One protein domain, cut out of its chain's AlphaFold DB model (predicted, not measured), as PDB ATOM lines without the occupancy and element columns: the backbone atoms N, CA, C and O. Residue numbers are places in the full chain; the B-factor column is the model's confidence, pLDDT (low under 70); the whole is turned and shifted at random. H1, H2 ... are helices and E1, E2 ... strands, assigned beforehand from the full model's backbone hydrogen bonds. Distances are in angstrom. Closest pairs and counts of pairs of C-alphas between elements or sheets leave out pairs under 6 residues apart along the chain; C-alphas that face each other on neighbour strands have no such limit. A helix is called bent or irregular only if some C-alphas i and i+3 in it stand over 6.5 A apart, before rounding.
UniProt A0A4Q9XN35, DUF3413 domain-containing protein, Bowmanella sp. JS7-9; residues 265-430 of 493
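What this domain is: This is residues 265 to 430 of the 493 residues of the protein "DUF3413 domain-containing protein" of Bowmanella sp. JS7-9 (UniProt A0A4Q9XN35). A curled, twisted seven-stranded sheet, bent round like part of a barrel, makes the core, with helices H2, H3 and H6 over one face and H1 and H5 over the other, as three layers. H4 packs on H5 away from the sheet, and the unnamed last stretch, residues 412 to 430, passes over the side of H6 away from the sheet. The printed part has 166 residues with six named helices and seven named strands, in the order E1 H1 E2 H2 H3 E3 H4 E4 H5 E5 E6 E7 H6; the mixed sheet runs E3 E4 E1 E5 E6 E2 E7. The class is mixed, helices and strands; the whole is compact and rounded, with a radius of gyration of the C-alphas of 14.7 A and spans of 38 by 33 by 32 A.

Where its parts are: Across the sheet stand E3, residues 331 to 334; E4, 352 to 357, 15.2 A; E1, 265 to 269, from C-alpha 265 at (126.416, 101.186, 131.070); E5, 373 to 378, 17.3 A; E6, 383 to 388, 16.5 A; E2, 284 to 290, 17.3 A; and E7, 398 to 400. The helices are H1, 274 to 280; H2, 295 to 304, 14.3 A; H3, 319 to 326; H4, 342 to 348; H5, 359 to 367, 12.6 A; and H6, 401 to 411, 16.0 A, ending at C-alpha 411 (126.766, 91.783, 134.506). H6 is irregular, but only just: C-alphas 402 and 405 are 6.7 A apart.

How they stand to each other: E3, E4, E1 and E5 are parallel in turn, with N 332 and O 352 at 2.9 A, N 266 and O 353 at 2.8 A, and N 267 and O 375 at 2.8 A. E5 and E6 form a hairpin, antiparallel, with N 387 and O 376 at 2.8 A. E6 and E2 are antiparallel, with N 289 and O 384 at 2.7 A. E2 and E7 are parallel, with N 399 and O 288 at 2.8 A. E3, H4, E4 form a strand-helix-strand unit, two parallel neighbours with a helix between; E1, H1, E2 and E4, H5, E5 are split ones, with other strands between; the three crossovers are right-handed. H5 lies over E4 and E1 at a height over the sheet of 9.5 A; H6, on the opposite face, lies over E1 at 8.2 A. H1, on the same face as H5, lies over E6 at 8.7 A. H2 and H6 touch at a shallow tilt of 30 degrees, the same way, with the closest C-alphas, of Ala 302 and Ala 401, 4.5 A apart. H3 and H6 only just touch, with 3 pairs of C-alphas within 8 A; the closest, of Ile 320 and Ala 405, are 6.3 A apart. H4, not on the sheet, touches H5 at a steep tilt of 55 degrees, the closest C-alphas, of Trp 345 and Leu 365, 6.0 A apart. In H1, H2, H3, H4 and H5 every O i to N i+4 pair is within hydrogen-bond range; in H6, 5 of 7 are.

The domain as a whole: The C-alphas farthest apart, of Glu 280 and Val 313, are 41.0 A apart. The printed part has no cut, and the link from H2 to H3, 14 residues, is long. Mean pLDDT of the printed part is 90.3; no printed residue is under 70.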
ATOM      1  N   MET A 265     125.790  99.878 131.015       95.12
ATOM      2  CA  MET A 265     126.416 101.186 131.070       95.12
ATOM      3  C   MET A 265     126.471 101.757 132.477       95.12
ATOM      4  O   MET A 265     125.545 101.585 133.269       95.12
ATOM      5  N   PHE A 266     127.550 102.481 132.751       96.06
ATOM      6  CA  PHE A 266     127.665 103.370 133.892       96.06
ATOM      7  C   PHE A 266     127.778 104.817 133.405       96.06
ATOM      8  O   PHE A 266     128.668 105.140 132.612       96.06
ATOM      9  N   LEU A 267     126.887 105.684 133.889       94.62
ATOM     10  CA  LEU A 267     126.804 107.089 133.508       94.62
ATOM     11  C   LEU A 267     127.075 108.005 134.704       94.62
ATOM     12  O   LEU A 267     126.310 108.037 135.668       94.62
ATOM     13  N   TRP A 268     128.120 108.818 134.594       93.19
ATOM     14  CA  TRP A 268     128.300 110.001 135.427       93.19
ATOM     15  C   TRP A 268     127.600 111.189 134.784       93.19
ATOM     16  O   TRP A 268     128.073 111.724 133.781       93.19
ATOM     17  N   VAL A 269     126.487 111.623 135.365       93.31
ATOM     18  CA  VAL A 269     125.753 112.790 134.875       93.31
ATOM     19  C   VAL A 269     126.356 114.054 135.473       93.31
ATOM     20  O   VAL A 269     126.383 114.242 136.689       93.31
ATOM     21  N   GLU A 270     126.830 114.953 134.616       90.38
ATOM     22  CA  GLU A 270     127.416 116.240 135.003       90.38
ATOM     23  C   GLU A 270     126.328 117.269 135.340       90.38
ATOM     24  O   GLU A 270     126.226 118.327 134.725       90.38
ATOM     25  N   SER A 271     125.467 116.935 136.299       86.62
ATOM     26  CA  SER A 271     124.398 117.805 136.781       86.62
ATOM     27  C   SER A 271     123.914 117.363 138.159       86.62
ATOM     28  O   SER A 271     123.941 116.173 138.485       86.62
ATOM     29  N   ASP A 272     123.423 118.322 138.937       82.31
ATOM     30  CA  ASP A 272     122.708 118.059 140.189       82.31
ATOM     31  C   ASP A 272     121.287 117.519 139.935       82.31
ATOM     32  O   ASP A 272     120.711 116.862 140.793       82.31
ATOM     33  N   ASN A 273     120.748 117.696 138.722       85.12
ATOM     34  CA  ASN A 273     119.404 117.246 138.341       85.12
ATOM     35  C   ASN A 273     119.390 115.807 137.789       85.12
ATOM     36  O   ASN A 273     118.532 115.449 136.980       85.12
ATOM     37  N   ALA A 274     120.352 114.967 138.182       86.44
ATOM     38  CA  ALA A 274     120.385 113.560 137.771       86.44
ATOM     39  C   ALA A 274     119.128 112.795 138.238       86.44
ATOM     40  O   ALA A 274     118.668 111.880 137.558       86.44
ATOM     41  N   ASP A 275     118.535 113.221 139.353       90.06
ATOM     42  CA  ASP A 275     117.331 112.632 139.943       90.06
ATOM     43  C   ASP A 275     116.099 112.790 139.034       90.06
ATOM     44  O   ASP A 275     115.301 111.865 138.894       90.06
ATOM     45  N   GLU A 276     115.963 113.934 138.352       91.81
ATOM     46  CA  GLU A 276     114.879 114.168 137.384       91.81
ATOM     47  C   GLU A 276     114.970 113.180 136.217       91.81
ATOM     48  O   GLU A 276     113.964 112.622 135.776       91.81
ATOM     49  N   LEU A 277     116.196 112.926 135.753       92.38
ATOM     50  CA  LEU A 277     116.472 111.979 134.681       92.38
ATOM     51  C   LEU A 277     116.189 110.537 135.123       92.38
ATOM     52  O   LEU A 277     115.651 109.746 134.351       92.38
ATOM     53  N   ALA A 278     116.497 110.198 136.377       92.81
ATOM     54  CA  ALA A 278     116.171 108.892 136.934       92.81
ATOM     55  C   ALA A 278     114.657 108.636 136.918       92.81
ATOM     56  O   ALA A 278     114.223 107.566 136.495       92.81
ATOM     57  N   VAL A 279     113.852 109.633 137.299       93.75
ATOM     58  CA  VAL A 279     112.384 109.545 137.254       93.75
ATOM     59  C   VAL A 279     111.876 109.417 135.815       93.75
ATOM     60  O   VAL A 279     111.037 108.557 135.548       93.75
ATOM     61  N   GLU A 280     112.402 110.221 134.882       94.62
ATOM     62  CA  GLU A 280     112.027 110.203 133.457       94.62
ATOM     63  C   GLU A 280     112.203 108.809 132.825       94.62
ATOM     64  O   GLU A 280     111.349 108.363 132.058       94.62
ATOM     65  N   PHE A 281     113.267 108.094 133.201       94.00
ATOM     66  CA  PHE A 281     113.623 106.779 132.655       94.00
ATOM     67  C   PHE A 281     113.344 105.601 133.606       94.00
ATOM     68  O   PHE A 281     113.828 104.492 133.372       94.00
ATOM     69  N   ASN A 282     112.543 105.808 134.658       93.88
ATOM     70  CA  ASN A 282     112.154 104.785 135.639       93.88
ATOM     71  C   ASN A 282     113.348 104.044 136.292       93.88
ATOM     72  O   ASN A 282     113.290 102.841 136.560       93.88
ATOM     73  N   LEU A 283     114.444 104.762 136.549       94.31
ATOM     74  CA  LEU A 283     115.603 104.256 137.282       94.31
ATOM     75  C   LEU A 283     115.347 104.391 138.789       94.31
ATOM     76  O   LEU A 283     115.053 105.476 139.287       94.31
ATOM     77  N   GLN A 284     115.469 103.291 139.528       93.50
ATOM     78  CA  GLN A 284     115.227 103.276 140.971       93.50
ATOM     79  C   GLN A 284     116.482 103.718 141.721       93.50
ATOM     80  O   GLN A 284     117.583 103.314 141.344       93.50
ATOM     81  N   SER A 285     116.320 104.519 142.779       92.75
ATOM     82  CA  SER A 285     117.422 104.853 143.692       92.75
ATOM     83  C   SER A 285     117.848 103.604 144.457       92.75
ATOM     84  O   SER A 285     117.004 102.900 145.011       92.75
ATOM     85  N   GLN A 286     119.147 103.328 144.468       92.19
ATOM     86  CA  GLN A 286     119.717 102.108 145.037       92.19
ATOM     87  C   GLN A 286     120.554 102.371 146.300       92.19
ATOM     88  O   GLN A 286     120.783 101.462 147.096       92.19
ATOM     89  N   GLY A 287     121.010 103.609 146.505       89.44
ATOM     90  CA  GLY A 287     121.855 103.989 147.635       89.44
ATOM     91  C   GLY A 287     122.696 105.227 147.345       89.44
ATOM     92  O   GLY A 287     122.445 105.942 146.378       89.44
ATOM     93  N   ILE A 288     123.721 105.454 148.165       89.00
ATOM     94  CA  ILE A 288     124.645 106.586 148.055       89.00
ATOM     95  C   ILE A 288     125.876 106.173 147.249       89.00
ATOM     96  O   ILE A 288     126.514 105.161 147.529       89.00
ATOM     97  N   PHE A 289     126.241 106.986 146.269       90.50
ATOM     98  CA  PHE A 289     127.482 106.920 145.523       90.50
ATOM     99  C   PHE A 289     128.426 108.023 145.986       90.50
ATOM    100  O   PHE A 289     128.094 109.210 145.927       90.50
ATOM    101  N   VAL A 290     129.609 107.626 146.445       88.19
ATOM    102  CA  VAL A 290     130.637 108.545 146.926       88.19
ATOM    103  C   VAL A 290     131.666 108.774 145.833       88.19
ATOM    104  O   VAL A 290     132.360 107.854 145.393       88.19
ATOM    105  N   ASN A 291     131.766 110.026 145.402       84.94
ATOM    106  CA  ASN A 291     132.695 110.447 144.369       84.94
ATOM    107  C   ASN A 291     134.085 110.716 144.950       84.94
ATOM    108  O   ASN A 291     134.235 111.289 146.033       84.94
ATOM    109  N   ASN A 292     135.123 110.358 144.189       84.81
ATOM    110  CA  ASN A 292     136.471 110.817 144.499       84.81
ATOM    111  C   ASN A 292     136.550 112.331 144.216       84.81
ATOM    112  O   ASN A 292     136.187 112.748 143.114       84.81
ATOM    113  N   PRO A 293     137.044 113.161 145.156       81.69
ATOM    114  CA  PRO A 293     137.204 114.598 144.938       81.69
ATOM    115  C   PRO A 293     138.082 114.949 143.732       81.69
ATOM    116  O   PRO A 293     137.961 116.046 143.194       81.69
ATOM    117  N   ASN A 294     138.982 114.047 143.322       85.88
ATOM    118  CA  ASN A 294     139.741 114.177 142.087       85.88
ATOM    119  C   ASN A 294     139.021 113.427 140.945       85.88
ATOM    120  O   ASN A 294     138.997 112.191 140.962       85.88
ATOM    121  N   PRO A 295     138.492 114.134 139.924       84.25
ATOM    122  CA  PRO A 295     137.791 113.509 138.802       84.25
ATOM    123  C   PRO A 295     138.652 112.519 138.009       84.25
ATOM    124  O   PRO A 295     138.152 111.481 137.584       84.25
ATOM    125  N   GLN A 296     139.948 112.804 137.850       87.31
ATOM    126  CA  GLN A 296     140.874 111.920 137.139       87.31
ATOM    127  C   GLN A 296     141.057 110.602 137.903       87.31
ATOM    128  O   GLN A 296     140.970 109.517 137.327       87.31
ATOM    129  N   SER A 297     141.204 110.688 139.225       90.31
ATOM    130  CA  SER A 297     141.302 109.507 140.081       90.31
ATOM    131  C   SER A 297     139.991 108.716 140.137       90.31
ATOM    132  O   SER A 297     140.028 107.485 140.172       90.31
ATOM    133  N   ALA A 298     138.829 109.385 140.106       89.88
ATOM    134  CA  ALA A 298     137.527 108.718 139.975       89.88
ATOM    135  C   ALA A 298     137.445 107.920 138.665       89.88
ATOM    136  O   ALA A 298     137.044 106.756 138.666       89.88
ATOM    137  N   TRP A 299     137.882 108.526 137.559       91.06
ATOM    138  CA  TRP A 299     137.885 107.910 136.236       91.06
ATOM    139  C   TRP A 299     138.818 106.699 136.143       91.06
ATOM    140  O   TRP A 299     138.439 105.662 135.595       91.06
ATOM    141  N   PHE A 300     140.016 106.805 136.727       93.62
ATOM    142  CA  PHE A 300     140.925 105.673 136.906       93.62
ATOM    143  C   PHE A 300     140.242 104.546 137.696       93.62
ATOM    144  O   PHE A 300     140.191 103.400 137.243       93.62
ATOM    145  N   SER A 301     139.648 104.886 138.841       94.75
ATOM    146  CA  SER A 301     139.038 103.910 139.749       94.75
ATOM    147  C   SER A 301     137.871 103.161 139.106       94.75
ATOM    148  O   SER A 301     137.755 101.949 139.279       94.75
ATOM    149  N   ALA A 302     137.071 103.851 138.288       94.88
ATOM    150  CA  ALA A 302     135.949 103.281 137.542       94.88
ATOM    151  C   ALA A 302     136.350 102.157 136.585       94.88
ATOM    152  O   ALA A 302     135.627 101.173 136.435       94.88
ATOM    153  N   GLN A 303     137.497 102.313 135.924       94.50
ATOM    154  CA  GLN A 303     137.963 101.384 134.897       94.50
ATOM    155  C   GLN A 303     138.766 100.232 135.491       94.50
ATOM    156  O   GLN A 303     138.577  99.078 135.106       94.50
ATOM    157  N   TYR A 304     139.669 100.538 136.423       95.56
ATOM    158  CA  TYR A 304     140.562  99.544 137.017       95.56
ATOM    159  C   TYR A 304     139.922  98.791 138.183       95.56
ATOM    160  O   TYR A 304     140.365  97.691 138.516       95.56
ATOM    161  N   GLY A 305     138.901  99.371 138.816       95.69
ATOM    162  CA  GLY A 305     138.363  98.871 140.074       95.69
ATOM    163  C   GLY A 305     139.360  99.004 141.230       95.69
ATOM    164  O   GLY A 305     139.321  98.183 142.144       95.69
ATOM    165  N   LEU A 306     140.282  99.970 141.165       94.94
ATOM    166  CA  LEU A 306     141.357 100.215 142.134       94.94
ATOM    167  C   LEU A 306     141.320 101.670 142.619       94.94
ATOM    168  O   LEU A 306     141.007 102.539 141.815       94.94
ATOM    169  N   PRO A 307     141.709 101.974 143.868       92.88
ATOM    170  CA  PRO A 307     141.704 103.337 144.373       92.88
ATOM    171  C   PRO A 307     142.830 104.184 143.764       92.88
ATOM    172  O   PRO A 307     143.825 103.661 143.255       92.88
ATOM    173  N   ALA A 308     142.714 105.507 143.919       89.88
ATOM    174  CA  ALA A 308     143.669 106.509 143.427       89.88
ATOM    175  C   ALA A 308     145.143 106.238 143.790       89.88
ATOM    176  O   ALA A 308     146.041 106.667 143.075       89.88
ATOM    177  N   LEU A 309     145.413 105.511 144.880       87.44
ATOM    178  CA  LEU A 309     146.763 105.108 145.292       87.44
ATOM    179  C   LEU A 309     147.560 104.378 144.192       87.44
ATOM    180  O   LEU A 309     148.785 104.446 144.185       87.44
ATOM    181  N   TYR A 310     146.879 103.677 143.284       90.44
ATOM    182  CA  TYR A 310     147.505 102.914 142.199       90.44
ATOM    183  C   TYR A 310     147.657 103.708 140.895       90.44
ATOM    184  O   TYR A 310     148.273 103.223 139.938       90.44
ATOM    185  N   GLU A 311     147.101 104.920 140.849       89.06
ATOM    186  CA  GLU A 311     147.159 105.801 139.690       89.06
ATOM    187  C   GLU A 311     148.620 106.161 139.370       89.06
ATOM    188  O   GLU A 311     149.395 106.559 140.239       89.06
ATOM    189  N   GLY A 312     149.021 105.990 138.108       85.94
ATOM    190  CA  GLY A 312     150.382 106.277 137.643       85.94
ATOM    191  C   GLY A 312     151.428 105.191 137.933       85.94
ATOM    192  O   GLY A 312     152.546 105.306 137.434       85.94
ATOM    193  N   VAL A 313     151.083 104.133 138.680       87.69
ATOM    194  CA  VAL A 313     151.983 102.988 138.945       87.69
ATOM    195  C   VAL A 313     151.548 101.730 138.189       87.69
ATOM    196  O   VAL A 313     152.391 100.937 137.771       87.69
ATOM    197  N   VAL A 314     150.243 101.544 137.969       90.38
ATOM    198  CA  VAL A 314     149.724 100.455 137.126       90.38
ATOM    199  C   VAL A 314     150.060 100.732 135.659       90.38
ATOM    200  O   VAL A 314     149.706 101.776 135.119       90.38
ATOM    201  N   THR A 315     150.741  99.783 135.012       87.12
ATOM    202  CA  THR A 315     151.218  99.901 133.620       87.12
ATOM    203  C   THR A 315     150.463  99.018 132.628       87.12
ATOM    204  O   THR A 315     150.662  99.143 131.420       87.12
ATOM    205  N   VAL A 316     149.609  98.118 133.119       90.94
ATOM    206  CA  VAL A 316     148.774  97.235 132.293       90.94
ATOM    207  C   VAL A 316     147.399  97.867 132.045       90.94
ATOM    208  O   VAL A 316     146.975  98.686 132.857       90.94
ATOM    209  N   PRO A 317     146.687  97.512 130.960       92.06
ATOM    210  CA  PRO A 317     145.329  97.999 130.716       92.06
ATOM    211  C   PRO A 317     144.325  97.576 131.807       92.06
ATOM    212  O   PRO A 317     144.561  96.598 132.523       92.06
ATOM    213  N   PRO A 318     143.169  98.260 131.921       94.50
ATOM    214  CA  PRO A 318     142.099  97.830 132.812       94.50
ATOM    215  C   PRO A 318     141.576  96.451 132.406       94.50
ATOM    216  O   PRO A 318     141.266  96.215 131.236       94.50
ATOM    217  N   LEU A 319     141.389  95.559 133.382       94.69
ATOM    218  CA  LEU A 319     140.977  94.179 133.116       94.69
ATOM    219  C   LEU A 319     139.652  94.083 132.337       94.69
ATOM    220  O   LEU A 319     139.491  93.207 131.488       94.69
ATOM    221  N   ILE A 320     138.709  94.995 132.597       93.75
ATOM    222  CA  ILE A 320     137.435  95.051 131.871       93.75
ATOM    223  C   ILE A 320     137.633  95.272 130.366       93.75
ATOM    224  O   ILE A 320     136.954  94.634 129.561       93.75
ATOM    225  N   ALA A 321     138.609  96.097 129.980       93.25
ATOM    226  CA  ALA A 321     138.933  96.361 128.583       93.25
ATOM    227  C   ALA A 321     139.553  95.129 127.907       93.25
ATOM    228  O   ALA A 321     139.220  94.814 126.763       93.25
ATOM    229  N   ASP A 322     140.425  94.412 128.620       92.75
ATOM    230  CA  ASP A 322     141.066  93.196 128.116       92.75
ATOM    231  C   ASP A 322     140.061  92.048 127.945       92.75
ATOM    232  O   ASP A 322     140.061  91.374 126.912       92.75
ATOM    233  N   ILE A 323     139.155  91.852 128.909       92.12
ATOM    234  CA  ILE A 323     138.078  90.855 128.805       92.12
ATOM    235  C   ILE A 323     137.151  91.208 127.642       92.12
ATOM    236  O   ILE A 323     136.894  90.358 126.791       92.12
ATOM    237  N   ALA A 324     136.679  92.454 127.560       91.12
ATOM    238  CA  ALA A 324     135.784  92.872 126.488       91.12
ATOM    239  C   ALA A 324     136.408  92.641 125.102       91.12
ATOM    240  O   ALA A 324     135.778  92.040 124.231       91.12
ATOM    241  N   ARG A 325     137.690  92.993 124.930       90.94
ATOM    242  CA  ARG A 325     138.446  92.747 123.695       90.94
ATOM    243  C   ARG A 325     138.537  91.260 123.348       90.94
ATOM    244  O   ARG A 325     138.279  90.889 122.208       90.94
ATOM    245  N   ASN A 326     138.879  90.410 124.317       90.44
ATOM    246  CA  ASN A 326     139.057  88.972 124.091       90.44
ATOM    247  C   ASN A 326     137.746  88.246 123.754       90.44
ATOM    248  O   ASN A 326     137.769  87.245 123.042       90.44
ATOM    249  N   PHE A 327     136.610  88.758 124.231       90.06
ATOM    250  CA  PHE A 327     135.279  88.216 123.941       90.06
ATOM    251  C   PHE A 327     134.534  88.970 122.831       90.06
ATOM    252  O   PHE A 327     133.361  88.691 122.589       90.06
ATOM    253  N   ASN A 328     135.205  89.899 122.139       89.94
ATOM    254  CA  ASN A 328     134.627  90.734 121.084       89.94
ATOM    255  C   ASN A 328     133.343  91.470 121.526       89.94
ATOM    256  O   ASN A 328     132.396  91.628 120.755       89.94
ATOM    257  N   VAL A 329     133.309  91.893 122.790       89.81
ATOM    258  CA  VAL A 329     132.274  92.768 123.340       89.81
ATOM    259  C   VAL A 329     132.749  94.205 123.143       89.81
ATOM    260  O   VAL A 329     133.847  94.533 123.601       89.81
ATOM    261  N   PRO A 330     131.979  95.080 122.474       91.44
ATOM    262  CA  PRO A 330     132.377  96.474 122.355       91.44
ATOM    263  C   PRO A 330     132.473  97.103 123.750       91.44
ATOM    264  O   PRO A 330     131.579  96.938 124.577       91.44
ATOM    265  N   PHE A 331     133.587  97.778 124.023       91.62
ATOM    266  CA  PHE A 331     133.832  98.480 125.279       91.62
ATOM    267  C   PHE A 331     134.245  99.909 124.972       91.62
ATOM    268  O   PHE A 331     135.183 100.137 124.207       91.62
ATOM    269  N   MET A 332     133.532 100.858 125.564       91.69
ATOM    270  CA  MET A 332     133.703 102.273 125.297       91.69
ATOM    271  C   MET A 332     133.799 103.063 126.598       91.69
ATOM    272  O   MET A 332     132.966 102.930 127.493       91.69
ATOM    273  N   THR A 333     134.807 103.925 126.670       92.44
ATOM    274  CA  THR A 333     135.022 104.853 127.780       92.44
ATOM    275  C   THR A 333     134.996 106.284 127.252       92.44
ATOM    276  O   THR A 333     135.783 106.615 126.364       92.44
ATOM    277  N   ILE A 334     134.116 107.132 127.783       91.44
ATOM    278  CA  ILE A 334     133.921 108.515 127.325       91.44
ATOM    279  C   ILE A 334     134.099 109.464 128.506       91.44
ATOM    280  O   ILE A 334     133.208 109.597 129.337       91.44
ATOM    281  N   GLU A 335     135.241 110.138 128.577       87.19
ATOM    282  CA  GLU A 335     135.534 111.077 129.668       87.19
ATOM    283  C   GLU A 335     134.841 112.439 129.482       87.19
ATOM    284  O   GLU A 335     134.588 113.154 130.450       87.19
ATOM    285  N   SER A 336     134.491 112.791 128.241       86.31
ATOM    286  CA  SER A 336     133.661 113.953 127.921       86.31
ATOM    287  C   SER A 336     132.816 113.684 126.680       86.31
ATOM    288  O   SER A 336     133.336 113.356 125.612       86.31
ATOM    289  N   ALA A 337     131.500 113.836 126.827       84.62
ATOM    290  CA  ALA A 337     130.523 113.608 125.765       84.62
ATOM    291  C   ALA A 337     129.956 114.900 125.151       84.62
ATOM    292  O   ALA A 337     128.967 114.849 124.422       84.62
ATOM    293  N   GLU A 338     130.541 116.066 125.441       84.00
ATOM    294  CA  GLU A 338     129.982 117.374 125.058       84.00
ATOM    295  C   GLU A 338     129.707 117.484 123.543       84.00
ATOM    296  O   GLU A 338     128.648 117.961 123.111       84.00
ATOM    297  N   PHE A 339     130.623 116.936 122.741       82.81
ATOM    298  CA  PHE A 339     130.591 116.980 121.277       82.81
ATOM    299  C   PHE A 339     129.910 115.773 120.617       82.81
ATOM    300  O   PHE A 339     129.775 115.751 119.394       82.81
ATOM    301  N   LEU A 340     129.478 114.774 121.391       84.81
ATOM    302  CA  LEU A 340     128.832 113.580 120.847       84.81
ATOM    303  C   LEU A 340     127.361 113.880 120.542       84.81
ATOM    304  O   LEU A 340     126.627 114.390 121.389       84.81
ATOM    305  N   GLY A 341     126.950 113.618 119.302       79.50
ATOM    306  CA  GLY A 341     125.578 113.810 118.833       79.50
ATOM    307  C   GLY A 341     124.733 112.541 118.928       79.50
ATOM    308  O   GLY A 341     125.245 111.457 119.175       79.50
ATOM    309  N   ASP A 342     123.437 112.672 118.661       83.06
ATOM    310  CA  ASP A 342     122.462 111.577 118.758       83.06
ATOM    311  C   ASP A 342     122.814 110.352 117.886       83.06
ATOM    312  O   ASP A 342     122.745 109.207 118.332       83.06
ATOM    313  N   SER A 343     123.311 110.593 116.667       84.81
ATOM    314  CA  SER A 343     123.744 109.535 115.743       84.81
ATOM    315  C   SER A 343     124.891 108.687 116.296       84.81
ATOM    316  O   SER A 343     124.980 107.501 115.996       84.81
ATOM    317  N   PHE A 344     125.756 109.271 117.132       87.56
ATOM    318  CA  PHE A 344     126.835 108.526 117.774       87.56
ATOM    319  C   PHE A 344     126.264 107.440 118.689       87.56
ATOM    320  O   PHE A 344     126.706 106.296 118.624       87.56
ATOM    321  N   TRP A 345     125.253 107.764 119.500       83.50
ATOM    322  CA  TRP A 345     124.656 106.812 120.438       83.50
ATOM    323  C   TRP A 345     123.914 105.683 119.724       83.50
ATOM    324  O   TRP A 345     124.053 104.523 120.103       83.50
ATOM    325  N   GLN A 346     123.206 105.993 118.638       82.44
ATOM    326  CA  GLN A 346     122.523 104.982 117.824       82.44
ATOM    327  C   GLN A 346     123.482 103.918 117.266       82.44
ATOM    328  O   GLN A 346     123.122 102.745 117.186       82.44
ATOM    329  N   GLU A 347     124.706 104.314 116.916       81.25
ATOM    330  CA  GLU A 347     125.703 103.422 116.319       81.25
ATOM    331  C   GLU A 347     126.614 102.737 117.355       81.25
ATOM    332  O   GLU A 347     127.167 101.675 117.071       81.25
ATOM    333  N   ASN A 348     126.776 103.319 118.551       80.12
ATOM    334  CA  ASN A 348     127.834 102.936 119.497       80.12
ATOM    335  C   ASN A 348     127.346 102.400 120.854       80.12
ATOM    336  O   ASN A 348     128.171 102.027 121.685       80.12
ATOM    337  N   LEU A 349     126.035 102.287 121.089       79.19
ATOM    338  CA  LEU A 349     125.468 101.696 122.317       79.19
ATOM    339  C   LEU A 349     125.480 100.152 122.347       79.19
ATOM    340  O   LEU A 349     124.684  99.513 123.037       79.19
ATOM    341  N   ALA A 350     126.390  99.525 121.605       79.69
ATOM    342  CA  ALA A 350     126.616  98.091 121.696       79.69
ATOM    343  C   ALA A 350     127.588  97.792 122.850       79.69
ATOM    344  O   ALA A 350     128.621  98.440 122.969       79.69
ATOM    345  N   GLY A 351     127.289  96.793 123.682       88.56
ATOM    346  CA  GLY A 351     128.219  96.310 124.706       88.56
ATOM    347  C   GLY A 351     128.286  97.167 125.974       88.56
ATOM    348  O   GLY A 351     127.266  97.470 126.590       88.56
ATOM    349  N   ILE A 352     129.503  97.479 126.414       92.81
ATOM    350  CA  ILE A 352     129.785  98.079 127.718       92.81
ATOM    351  C   ILE A 352     130.218  99.534 127.564       92.81
ATOM    352  O   ILE A 352     131.181  99.825 126.857       92.81
ATOM    353  N   VAL A 353     129.551 100.439 128.280       93.69
ATOM    354  CA  VAL A 353     129.835 101.879 128.226       93.69
ATOM    355  C   VAL A 353     130.121 102.429 129.621       93.69
ATOM    356  O   VAL A 353     129.327 102.264 130.539       93.69
ATOM    357  N   ILE A 354     131.236 103.132 129.786       94.75
ATOM    358  CA  ILE A 354     131.497 103.978 130.958       94.75
ATOM    359  C   ILE A 354     131.607 105.404 130.438       94.75
ATOM    360  O   ILE A 354     132.502 105.700 129.649       94.75
ATOM    361  N   ALA A 355     130.695 106.290 130.826       93.44
ATOM    362  CA  ALA A 355     130.648 107.629 130.253       93.44
ATOM    363  C   ALA A 355     130.382 108.711 131.296       93.44
ATOM    364  O   ALA A 355     129.539 108.557 132.176       93.44
ATOM    365  N   LYS A 356     131.070 109.839 131.142       92.25
ATOM    366  CA  LYS A 356     130.757 111.104 131.792       92.25
ATOM    367  C   LYS A 356     130.022 111.989 130.787       92.25
ATOM    368  O   LYS A 356     130.524 112.266 129.695       92.25
ATOM    369  N   VAL A 357     128.791 112.359 131.123       92.56
ATOM    370  CA  VAL A 357     127.826 112.935 130.183       92.56
ATOM    371  C   VAL A 357     127.137 114.173 130.772       92.56
ATOM    372  O   VAL A 357     126.587 114.109 131.874       92.56
ATOM    373  N   PRO A 358     127.064 115.293 130.030       92.50
ATOM    374  CA  PRO A 358     126.181 116.399 130.384       92.50
ATOM    375  C   PRO A 358     124.713 115.959 130.387       92.50
ATOM    376  O   PRO A 358     124.320 115.115 129.580       92.50
ATOM    377  N   LEU A 359     123.872 116.591 131.214       90.44
ATOM    378  CA  LEU A 359     122.452 116.227 131.383       90.44
ATOM    379  C   LEU A 359     121.694 116.061 130.054       90.44
ATOM    380  O   LEU A 359     120.952 115.099 129.868       90.44
ATOM    381  N   LYS A 360     121.906 116.979 129.101       90.00
ATOM    382  CA  LYS A 360     121.265 116.921 127.779       90.00
ATOM    383  C   LYS A 360     121.644 115.647 127.013       90.00
ATOM    384  O   LYS A 360     120.772 115.006 126.440       90.00
ATOM    385  N   ARG A 361     122.930 115.284 127.025       91.44
ATOM    386  CA  ARG A 361     123.454 114.095 126.334       91.44
ATOM    387  C   ARG A 361     123.062 112.810 127.044       91.44
ATOM    388  O   ARG A 361     122.774 111.828 126.378       91.44
ATOM    389  N   ALA A 362     122.983 112.836 128.373       92.00
ATOM    390  CA  ALA A 362     122.485 111.712 129.154       92.00
ATOM    391  C   ALA A 362     121.045 111.344 128.752       92.00
ATOM    392  O   ALA A 362     120.756 110.172 128.544       92.00
ATOM    393  N   ARG A 363     120.164 112.337 128.543       92.38
ATOM    394  CA  ARG A 363     118.794 112.105 128.050       92.38
ATOM    395  C   ARG A 363     118.755 111.478 126.651       92.38
ATOM    396  O   ARG A 363     118.004 110.532 126.443       92.38
ATOM    397  N   GLU A 364     119.566 111.984 125.719       90.50
ATOM    398  CA  GLU A 364     119.697 111.434 124.354       90.50
ATOM    399  C   GLU A 364     120.226 109.988 124.369       90.50
ATOM    400  O   GLU A 364     119.762 109.130 123.627       90.50
ATOM    401  N   LEU A 365     121.179 109.689 125.249       90.75
ATOM    402  CA  LEU A 365     121.740 108.350 125.401       90.75
ATOM    403  C   LEU A 365     120.694 107.373 125.967       90.75
ATOM    404  O   LEU A 365     120.485 106.292 125.414       90.75
ATOM    405  N   LEU A 366     119.999 107.762 127.041       92.44
ATOM    406  CA  LEU A 366     119.003 106.919 127.708       92.44
ATOM    407  C   LEU A 366     117.782 106.616 126.828       92.44
ATOM    408  O   LEU A 366     117.245 105.511 126.912       92.44
ATOM    409  N   SER A 367     117.377 107.522 125.929       91.38
ATOM    410  CA  SER A 367     116.282 107.254 124.981       91.38
ATOM    411  C   SER A 367     116.603 106.144 123.974       91.38
ATOM    412  O   SER A 367     115.685 105.522 123.441       91.38
ATOM    413  N   HIS A 368     117.888 105.852 123.758       90.06
ATOM    414  CA  HIS A 368     118.372 104.791 122.874       90.06
ATOM    415  C   HIS A 368     118.843 103.537 123.626       90.06
ATOM    416  O   HIS A 368     119.269 102.568 122.999       90.06
ATOM    417  N   ALA A 369     118.757 103.519 124.961       88.31
ATOM    418  CA  ALA A 369     119.330 102.450 125.776       88.31
ATOM    419  C   ALA A 369     118.586 101.105 125.651       88.31
ATOM    420  O   ALA A 369     119.205 100.054 125.811       88.31
ATOM    421  N   GLY A 370     117.288 101.095 125.328       88.25
ATOM    422  CA  GLY A 370     116.525  99.860 125.108       88.25
ATOM    423  C   GLY A 370     116.586  98.887 126.296       88.25
ATOM    424  O   GLY A 370     116.172  99.227 127.399       88.25
ATOM    425  N   ASP A 371     117.105  97.678 126.064       89.38
ATOM    426  CA  ASP A 371     117.277  96.598 127.049       89.38
ATOM    427  C   ASP A 371     118.583  96.684 127.866       89.38
ATOM    428  O   ASP A 371     118.944  95.743 128.573       89.38
ATOM    429  N   THR A 372     119.306  97.801 127.775       93.31
ATOM    430  CA  THR A 372     120.593  97.985 128.453       93.31
ATOM    431  C   THR A 372     120.440  98.068 129.974       93.31
ATOM    432  O   THR A 372     119.579  98.777 130.496       93.31
ATOM    433  N   ALA A 373     121.332  97.389 130.698       94.88
ATOM    434  CA  ALA A 373     121.494  97.569 132.137       94.88
ATOM    435  C   ALA A 373     122.145  98.932 132.422       94.88
ATOM    436  O   ALA A 373     123.291  99.171 132.048       94.88
ATOM    437  N   ILE A 374     121.421  99.832 133.076       95.88
ATOM    438  CA  ILE A 374     121.830 101.216 133.321       95.88
ATOM    439  C   ILE A 374     122.177 101.380 134.796       95.88
ATOM    440  O   ILE A 374     121.402 101.008 135.678       95.88
ATOM    441  N   MET A 375     123.329 101.985 135.056       96.12
ATOM    442  CA  MET A 375     123.724 102.529 136.350       96.12
ATOM    443  C   MET A 375     124.080 103.999 136.163       96.12
ATOM    444  O   MET A 375     124.753 104.356 135.196       96.12
ATOM    445  N   MET A 376     123.625 104.856 137.069       95.31
ATOM    446  CA  MET A 376     123.785 106.300 136.935       95.31
ATOM    447  C   MET A 376     124.065 106.955 138.284       95.31
ATOM    448  O   MET A 376     123.385 106.656 139.261       95.31
ATOM    449  N   ALA A 377     125.016 107.885 138.326       93.38
ATOM    450  CA  ALA A 377     125.299 108.722 139.489       93.38
ATOM    451  C   ALA A 377     125.583 110.169 139.056       93.38
ATOM    452  O   ALA A 377     126.005 110.422 137.924       93.38
ATOM    453  N   SER A 378     125.377 111.135 139.954       88.88
ATOM    454  CA  SER A 378     125.815 112.516 139.709       88.88
ATOM    455  C   SER A 378     127.337 112.629 139.832       88.88
ATOM    456  O   SER A 378     127.940 112.035 140.724       88.88
ATOM    457  N   ALA A 379     127.961 113.409 138.948       78.94
ATOM    458  CA  ALA A 379     129.395 113.708 138.984       78.94
ATOM    459  C   ALA A 379     129.754 114.930 139.847       78.94
ATOM    460  O   ALA A 379     130.922 115.104 140.185       78.94
ATOM    461  N   HIS A 380     128.781 115.792 140.172       76.88
ATOM    462  CA  HIS A 380     129.017 117.036 140.923       76.88
ATOM    463  C   HIS A 380     128.930 116.839 142.437       76.88
ATOM    464  O   HIS A 380     129.637 117.508 143.190       76.88
ATOM    465  N   ASN A 381     128.084 115.913 142.886       75.88
ATOM    466  CA  ASN A 381     127.852 115.700 144.305       75.88
ATOM    467  C   ASN A 381     128.927 114.771 144.911       75.88
ATOM    468  O   ASN A 381     129.037 113.628 144.469       75.88
ATOM    469  N   PRO A 382     129.688 115.188 145.945       76.06
ATOM    470  CA  PRO A 382     130.647 114.317 146.631       76.06
ATOM    471  C   PRO A 382     130.023 113.022 147.176       76.06
ATOM    472  O   PRO A 382     130.703 112.000 147.236       76.06
ATOM    473  N   ALA A 383     128.745 113.065 147.562       82.19
ATOM    474  CA  ALA A 383     127.963 111.921 148.013       82.19
ATOM    475  C   ALA A 383     126.494 112.114 147.601       82.19
ATOM    476  O   ALA A 383     125.748 112.851 148.244       82.19
ATOM    477  N   GLY A 384     126.090 111.487 146.497       85.50
ATOM    478  CA  GLY A 384     124.736 111.596 145.942       85.50
ATOM    479  C   GLY A 384     124.092 110.234 145.738       85.50
ATOM    480  O   GLY A 384     124.763 109.218 145.852       85.50
ATOM    481  N   ASN A 385     122.801 110.188 145.422       90.19
ATOM    482  CA  ASN A 385     122.159 108.916 145.100       90.19
ATOM    483  C   ASN A 385     122.720 108.329 143.796       90.19
ATOM    484  O   ASN A 385     123.062 109.068 142.866       90.19
ATOM    485  N   TRP A 386     122.762 107.000 143.707       93.00
ATOM    486  CA  TRP A 386     122.879 106.306 142.428       93.00
ATOM    487  C   TRP A 386     121.616 105.532 142.090       93.00
ATOM    488  O   TRP A 386     120.860 105.094 142.958       93.00
ATOM    489  N   TYR A 387     121.415 105.364 140.790       95.00
ATOM    490  CA  TYR A 387     120.190 104.866 140.198       95.00
ATOM    491  C   TYR A 387     120.470 103.690 139.277       95.00
ATOM    492  O   TYR A 387     121.508 103.644 138.613       95.00
ATOM    493  N   SER A 388     119.528 102.752 139.197       96.00
ATOM    494  CA  SER A 388     119.604 101.647 138.244       96.00
ATOM    495  C   SER A 388     118.235 101.083 137.868       96.00
ATOM    496  O   SER A 388     117.298 101.129 138.665       96.00
ATOM    497  N   ASN A 389     118.136 100.527 136.657       94.81
ATOM    498  CA  ASN A 389     117.008  99.703 136.201       94.81
ATOM    499  C   ASN A 389     117.224  98.194 136.439       94.81
ATOM    500  O   ASN A 389     116.350  97.390 136.114       94.81
ATOM    501  N   VAL A 390     118.381  97.792 136.972       92.69
ATOM    502  CA  VAL A 390     118.701  96.388 137.233       92.69
ATOM    503  C   VAL A 390     117.984  95.927 138.499       92.69
ATOM    504  O   VAL A 390     118.122  96.522 139.566       92.69
ATOM    505  N   ILE A 391     117.229  94.836 138.384       85.12
ATOM    506  CA  ILE A 391     116.518  94.219 139.506       85.12
ATOM    507  C   ILE A 391     117.404  93.115 140.090       85.12
ATOM    508  O   ILE A 391     117.720  92.147 139.401       85.12
ATOM    509  N   SER A 392     117.786  93.244 141.364       86.69
ATOM    510  CA  SER A 392     118.546  92.226 142.101       86.69
ATOM    511  C   SER A 392     117.951  91.977 143.489       86.69
ATOM    512  O   SER A 392     117.358  92.868 144.092       86.69
ATOM    513  N   ASN A 393     118.148  90.763 144.016       77.25
ATOM    514  CA  ASN A 393     117.724  90.354 145.363       77.25
ATOM    515  C   ASN A 393     118.595  90.956 146.486       77.25
ATOM    516  O   ASN A 393     118.298  90.762 147.664       77.25
ATOM    517  N   GLY A 394     119.671  91.659 146.134       81.44
ATOM    518  CA  GLY A 394     120.511  92.404 147.061       81.44
ATOM    519  C   GLY A 394     121.283  93.480 146.311       81.44
ATOM    520  O   GLY A 394     121.916  93.194 145.296       81.44
ATOM    521  N   VAL A 395     121.218  94.715 146.804       89.75
ATOM    522  CA  VAL A 395     121.893  95.866 146.200       89.75
ATOM    523  C   VAL A 395     122.701  96.591 147.265       89.75
ATOM    524  O   VAL A 395     122.274  96.689 148.415       89.75
ATOM    525  N   SER A 396     123.900  97.043 146.905       87.62
ATOM    526  CA  SER A 396     124.739  97.806 147.823       87.62
ATOM    527  C   SER A 396     124.169  99.204 148.048       87.62
ATOM    528  O   SER A 396     123.976  99.965 147.106       87.62
ATOM    529  N   THR A 397     123.961  99.568 149.310       88.00
ATOM    530  CA  THR A 397     123.523 100.913 149.710       88.00
ATOM    531  C   THR A 397     124.640 101.955 149.604       88.00
ATOM    532  O   THR A 397     124.360 103.151 149.655       88.00
ATOM    533  N   LEU A 398     125.893 101.516 149.432       89.44
ATOM    534  CA  LEU A 398     127.075 102.354 149.250       89.44
ATOM    535  C   LEU A 398     127.823 101.926 147.993       89.44
ATOM    536  O   LEU A 398     128.176 100.759 147.843       89.44
ATOM    537  N   ALA A 399     128.114 102.887 147.131       92.19
ATOM    538  CA  ALA A 399     128.839 102.676 145.893       92.19
ATOM    539  C   ALA A 399     130.002 103.664 145.767       92.19
ATOM    540  O   ALA A 399     129.939 104.809 146.212       92.19
ATOM    541  N   THR A 400     131.076 103.201 145.149       93.38
ATOM    542  CA  THR A 400     132.272 103.972 144.815       93.38
ATOM    543  C   THR A 400     132.673 103.680 143.375       93.38
ATOM    544  O   THR A 400     132.183 102.732 142.757       93.38
ATOM    545  N   ALA A 401     133.580 104.482 142.820       94.56
ATOM    546  CA  ALA A 401     134.076 104.254 141.466       94.56
ATOM    547  C   ALA A 401     134.725 102.863 141.320       94.56
ATOM    548  O   ALA A 401     134.555 102.199 140.303       94.56
ATOM    549  N   GLU A 402     135.389 102.374 142.367       95.50
ATOM    550  CA  GLU A 402     136.025 101.059 142.418       95.50
ATOM    551  C   GLU A 402     135.042  99.895 142.199       95.50
ATOM    552  O   GLU A 402     135.463  98.813 141.788       95.50
ATOM    553  N   ASP A 403     133.745 100.103 142.445       96.19
ATOM    554  CA  ASP A 403     132.697  99.089 142.293       96.19
ATOM    555  C   ASP A 403     132.200  98.953 140.840       96.19
ATOM    556  O   ASP A 403     131.556  97.963 140.491       96.19
ATOM    557  N   ILE A 404     132.521  99.900 139.952       96.25
ATOM    558  CA  ILE A 404     131.980  99.947 138.583       96.25
ATOM    559  C   ILE A 404     132.518  98.799 137.727       96.25
ATOM    560  O   ILE A 404     131.738  98.000 137.204       96.25
ATOM    561  N   ALA A 405     133.843  98.675 137.607       96.12
ATOM    562  CA  ALA A 405     134.480  97.609 136.836       96.12
ATOM    563  C   ALA A 405     134.025  96.193 137.255       96.12
ATOM    564  O   ALA A 405     133.599  95.431 136.380       96.12
ATOM    565  N   PRO A 406     134.054  95.801 138.550       96.12
ATOM    566  CA  PRO A 406     133.579  94.479 138.953       96.12
ATOM    567  C   PRO A 406     132.070  94.292 138.762       96.12
ATOM    568  O   PRO A 406     131.648  93.173 138.468       96.12
ATOM    569  N   THR A 407     131.258  95.348 138.868       96.44
ATOM    570  CA  THR A 407     129.813  95.266 138.599       96.44
ATOM    571  C   THR A 407     129.529  95.019 137.120       96.44
ATOM    572  O   THR A 407     128.779  94.101 136.790       96.44
ATOM    573  N   LEU A 408     130.168  95.766 136.215       95.62
ATOM    574  CA  LEU A 408     130.009  95.584 134.768       95.62
ATOM    575  C   LEU A 408     130.514  94.210 134.308       95.62
ATOM    576  O   LEU A 408     129.847  93.542 133.520       95.62
ATOM    577  N   LEU A 409     131.642  93.741 134.848       94.56
ATOM    578  CA  LEU A 409     132.134  92.384 134.598       94.56
ATOM    579  C   LEU A 409     131.181  91.306 135.132       94.56
ATOM    580  O   LEU A 409     130.960  90.296 134.465       94.56
ATOM    581  N   GLY A 410     130.590  91.524 136.308       93.75
ATOM    582  CA  GLY A 410     129.570  90.640 136.864       93.75
ATOM    583  C   GLY A 410     128.328  90.572 135.978       93.75
ATOM    584  O   GLY A 410     127.846  89.477 135.690       93.75
ATOM    585  N   LEU A 411     127.862  91.721 135.473       92.88
ATOM    586  CA  LEU A 411     126.766  91.783 134.506       92.88
ATOM    587  C   LEU A 411     127.109  91.008 133.237       92.88
ATOM    588  O   LEU A 411     126.266  90.242 132.796       92.88
ATOM    589  N   MET A 412     128.348  91.109 132.729       90.81
ATOM    590  CA  MET A 412     128.859  90.321 131.594       90.81
ATOM    591  C   MET A 412     128.857  88.797 131.821       90.81
ATOM    592  O   MET A 412     129.069  88.045 130.871       90.81
ATOM    593  N   GLY A 413     128.613  88.320 133.043       90.94
ATOM    594  CA  GLY A 413     128.658  86.902 133.402       90.94
ATOM    595  C   GLY A 413     130.019  86.436 133.925       90.94
ATOM    596  O   GLY A 413     130.221  85.230 134.086       90.94
ATOM    597  N   CYS A 414     130.950  87.356 134.210       91.88
ATOM    598  CA  CYS A 414     132.210  86.988 134.841       91.88
ATOM    599  C   CYS A 414     131.982  86.628 136.314       91.88
ATOM    600  O   CYS A 414     131.574  87.462 137.119       91.88
ATOM    601  N   SER A 415     132.315  85.390 136.680       89.81
ATOM    602  CA  SER A 415     132.250  84.884 138.054       89.81
ATOM    603  C   SER A 415     133.626  84.772 138.717       89.81
ATOM    604  O   SER A 415     133.805  83.986 139.650       89.81
ATOM    605  N   ALA A 416     134.631  85.480 138.198       92.12
ATOM    606  CA  ALA A 416     135.961  85.455 138.781       92.12
ATOM    607  C   ALA A 416     135.969  86.120 140.161       92.12
ATOM    608  O   ALA A 416     135.143  86.976 140.481       92.12
ATOM    609  N   ASN A 417     136.930  85.730 140.988       93.50
ATOM    610  CA  ASN A 417     137.073  86.294 142.318       93.50
ATOM    611  C   ASN A 417     137.484  87.776 142.232       93.50
ATOM    612  O   ASN A 417     138.621  88.092 141.889       93.50
ATOM    613  N   ILE A 418     136.560  88.675 142.590       94.75
ATOM    614  CA  ILE A 418     136.740  90.138 142.535       94.75
ATOM    615  C   ILE A 418     138.009  90.579 143.273       94.75
ATOM    616  O   ILE A 418     138.741  91.442 142.798       94.75
ATOM    617  N   ALA A 419     138.320  89.926 144.396       92.06
ATOM    618  CA  ALA A 419     139.494  90.210 145.212       92.06
ATOM    619  C   ALA A 419     140.839  90.066 144.478       92.06
ATOM    620  O   ALA A 419     141.834  90.582 144.992       92.06
ATOM    621  N   ASP A 420     140.877  89.362 143.340       93.56
ATOM    622  CA  ASP A 420     142.081  89.182 142.528       93.56
ATOM    623  C   ASP A 420     142.315  90.347 141.546       93.56
ATOM    624  O   ASP A 420     143.430  90.487 141.048       93.56
ATOM    625  N   TYR A 421     141.317  91.201 141.279       94.56
ATOM    626  CA  TYR A 421     141.418  92.274 140.276       94.56
ATOM    627  C   TYR A 421     140.754  93.603 140.646       94.56
ATOM    628  O   TYR A 421     140.794  94.537 139.856       94.56
ATOM    629  N   SER A 422     140.108  93.717 141.799       95.69
ATOM    630  CA  SER A 422     139.493  94.967 142.226       95.69
ATOM    631  C   SER A 422     139.457  95.072 143.748       95.69
ATOM    632  O   SER A 422     139.377  94.076 144.473       95.69
ATOM    633  N   THR A 423     139.519  96.303 144.243       94.62
ATOM    634  CA  THR A 423     139.220  96.649 145.633       94.62
ATOM    635  C   THR A 423     137.749  97.000 145.844       94.62
ATOM    636  O   THR A 423     137.372  97.212 146.995       94.62
ATOM    637  N   GLY A 424     136.931  97.080 144.797       94.62
ATOM    638  CA  GLY A 424     135.484  97.263 144.878       94.62
ATOM    639  C   GLY A 424     134.730  95.947 145.087       94.62
ATOM    640  O   GLY A 424     135.293  94.932 145.504       94.62
ATOM    641  N   GLN A 425     133.435  95.973 144.803       93.62
ATOM    642  CA  GLN A 425     132.529  94.831 144.806       93.62
ATOM    643  C   GLN A 425     131.477  94.951 143.699       93.62
ATOM    644  O   GLN A 425     131.276  96.013 143.123       93.62
ATOM    645  N   ASN A 426     130.779  93.853 143.408       94.81
ATOM    646  CA  ASN A 426     129.613  93.894 142.533       94.81
ATOM    647  C   ASN A 426     128.433  94.527 143.291       94.81
ATOM    648  O   ASN A 426     127.989  93.980 144.302       94.81
ATOM    649  N   LEU A 427     127.910  95.650 142.795       95.12
ATOM    650  CA  LEU A 427     126.811  96.390 143.423       95.12
ATOM    651  C   LEU A 427     125.507  95.584 143.505       95.12
ATOM    652  O   LEU A 427     124.717  95.827 144.411       95.12
ATOM    653  N   PHE A 428     125.302  94.605 142.622       94.38
ATOM    654  CA  PHE A 428     124.117  93.733 142.594       94.38
ATOM    655  C   PHE A 428     124.328  92.385 143.293       94.38
ATOM    656  O   PHE A 428     123.427  91.547 143.308       94.38
ATOM    657  N   ALA A 429     125.521  92.156 143.841       91.00
ATOM    658  CA  ALA A 429     125.855  91.006 144.671       91.00
ATOM    659  C   ALA A 429     126.901  91.427 145.723       91.00
ATOM    660  O   ALA A 429     128.040  90.942 145.692       91.00
ATOM    661  N   PRO A 430     126.559  92.375 146.621       89.44
ATOM    662  CA  PRO A 430     127.518  92.930 147.565       89.44
ATOM    663  C   PRO A 430     127.995  91.859 148.548       89.44
ATOM    664  O   PRO A 430     127.217  91.052 149.056       89.44
TER     665      PRO A 430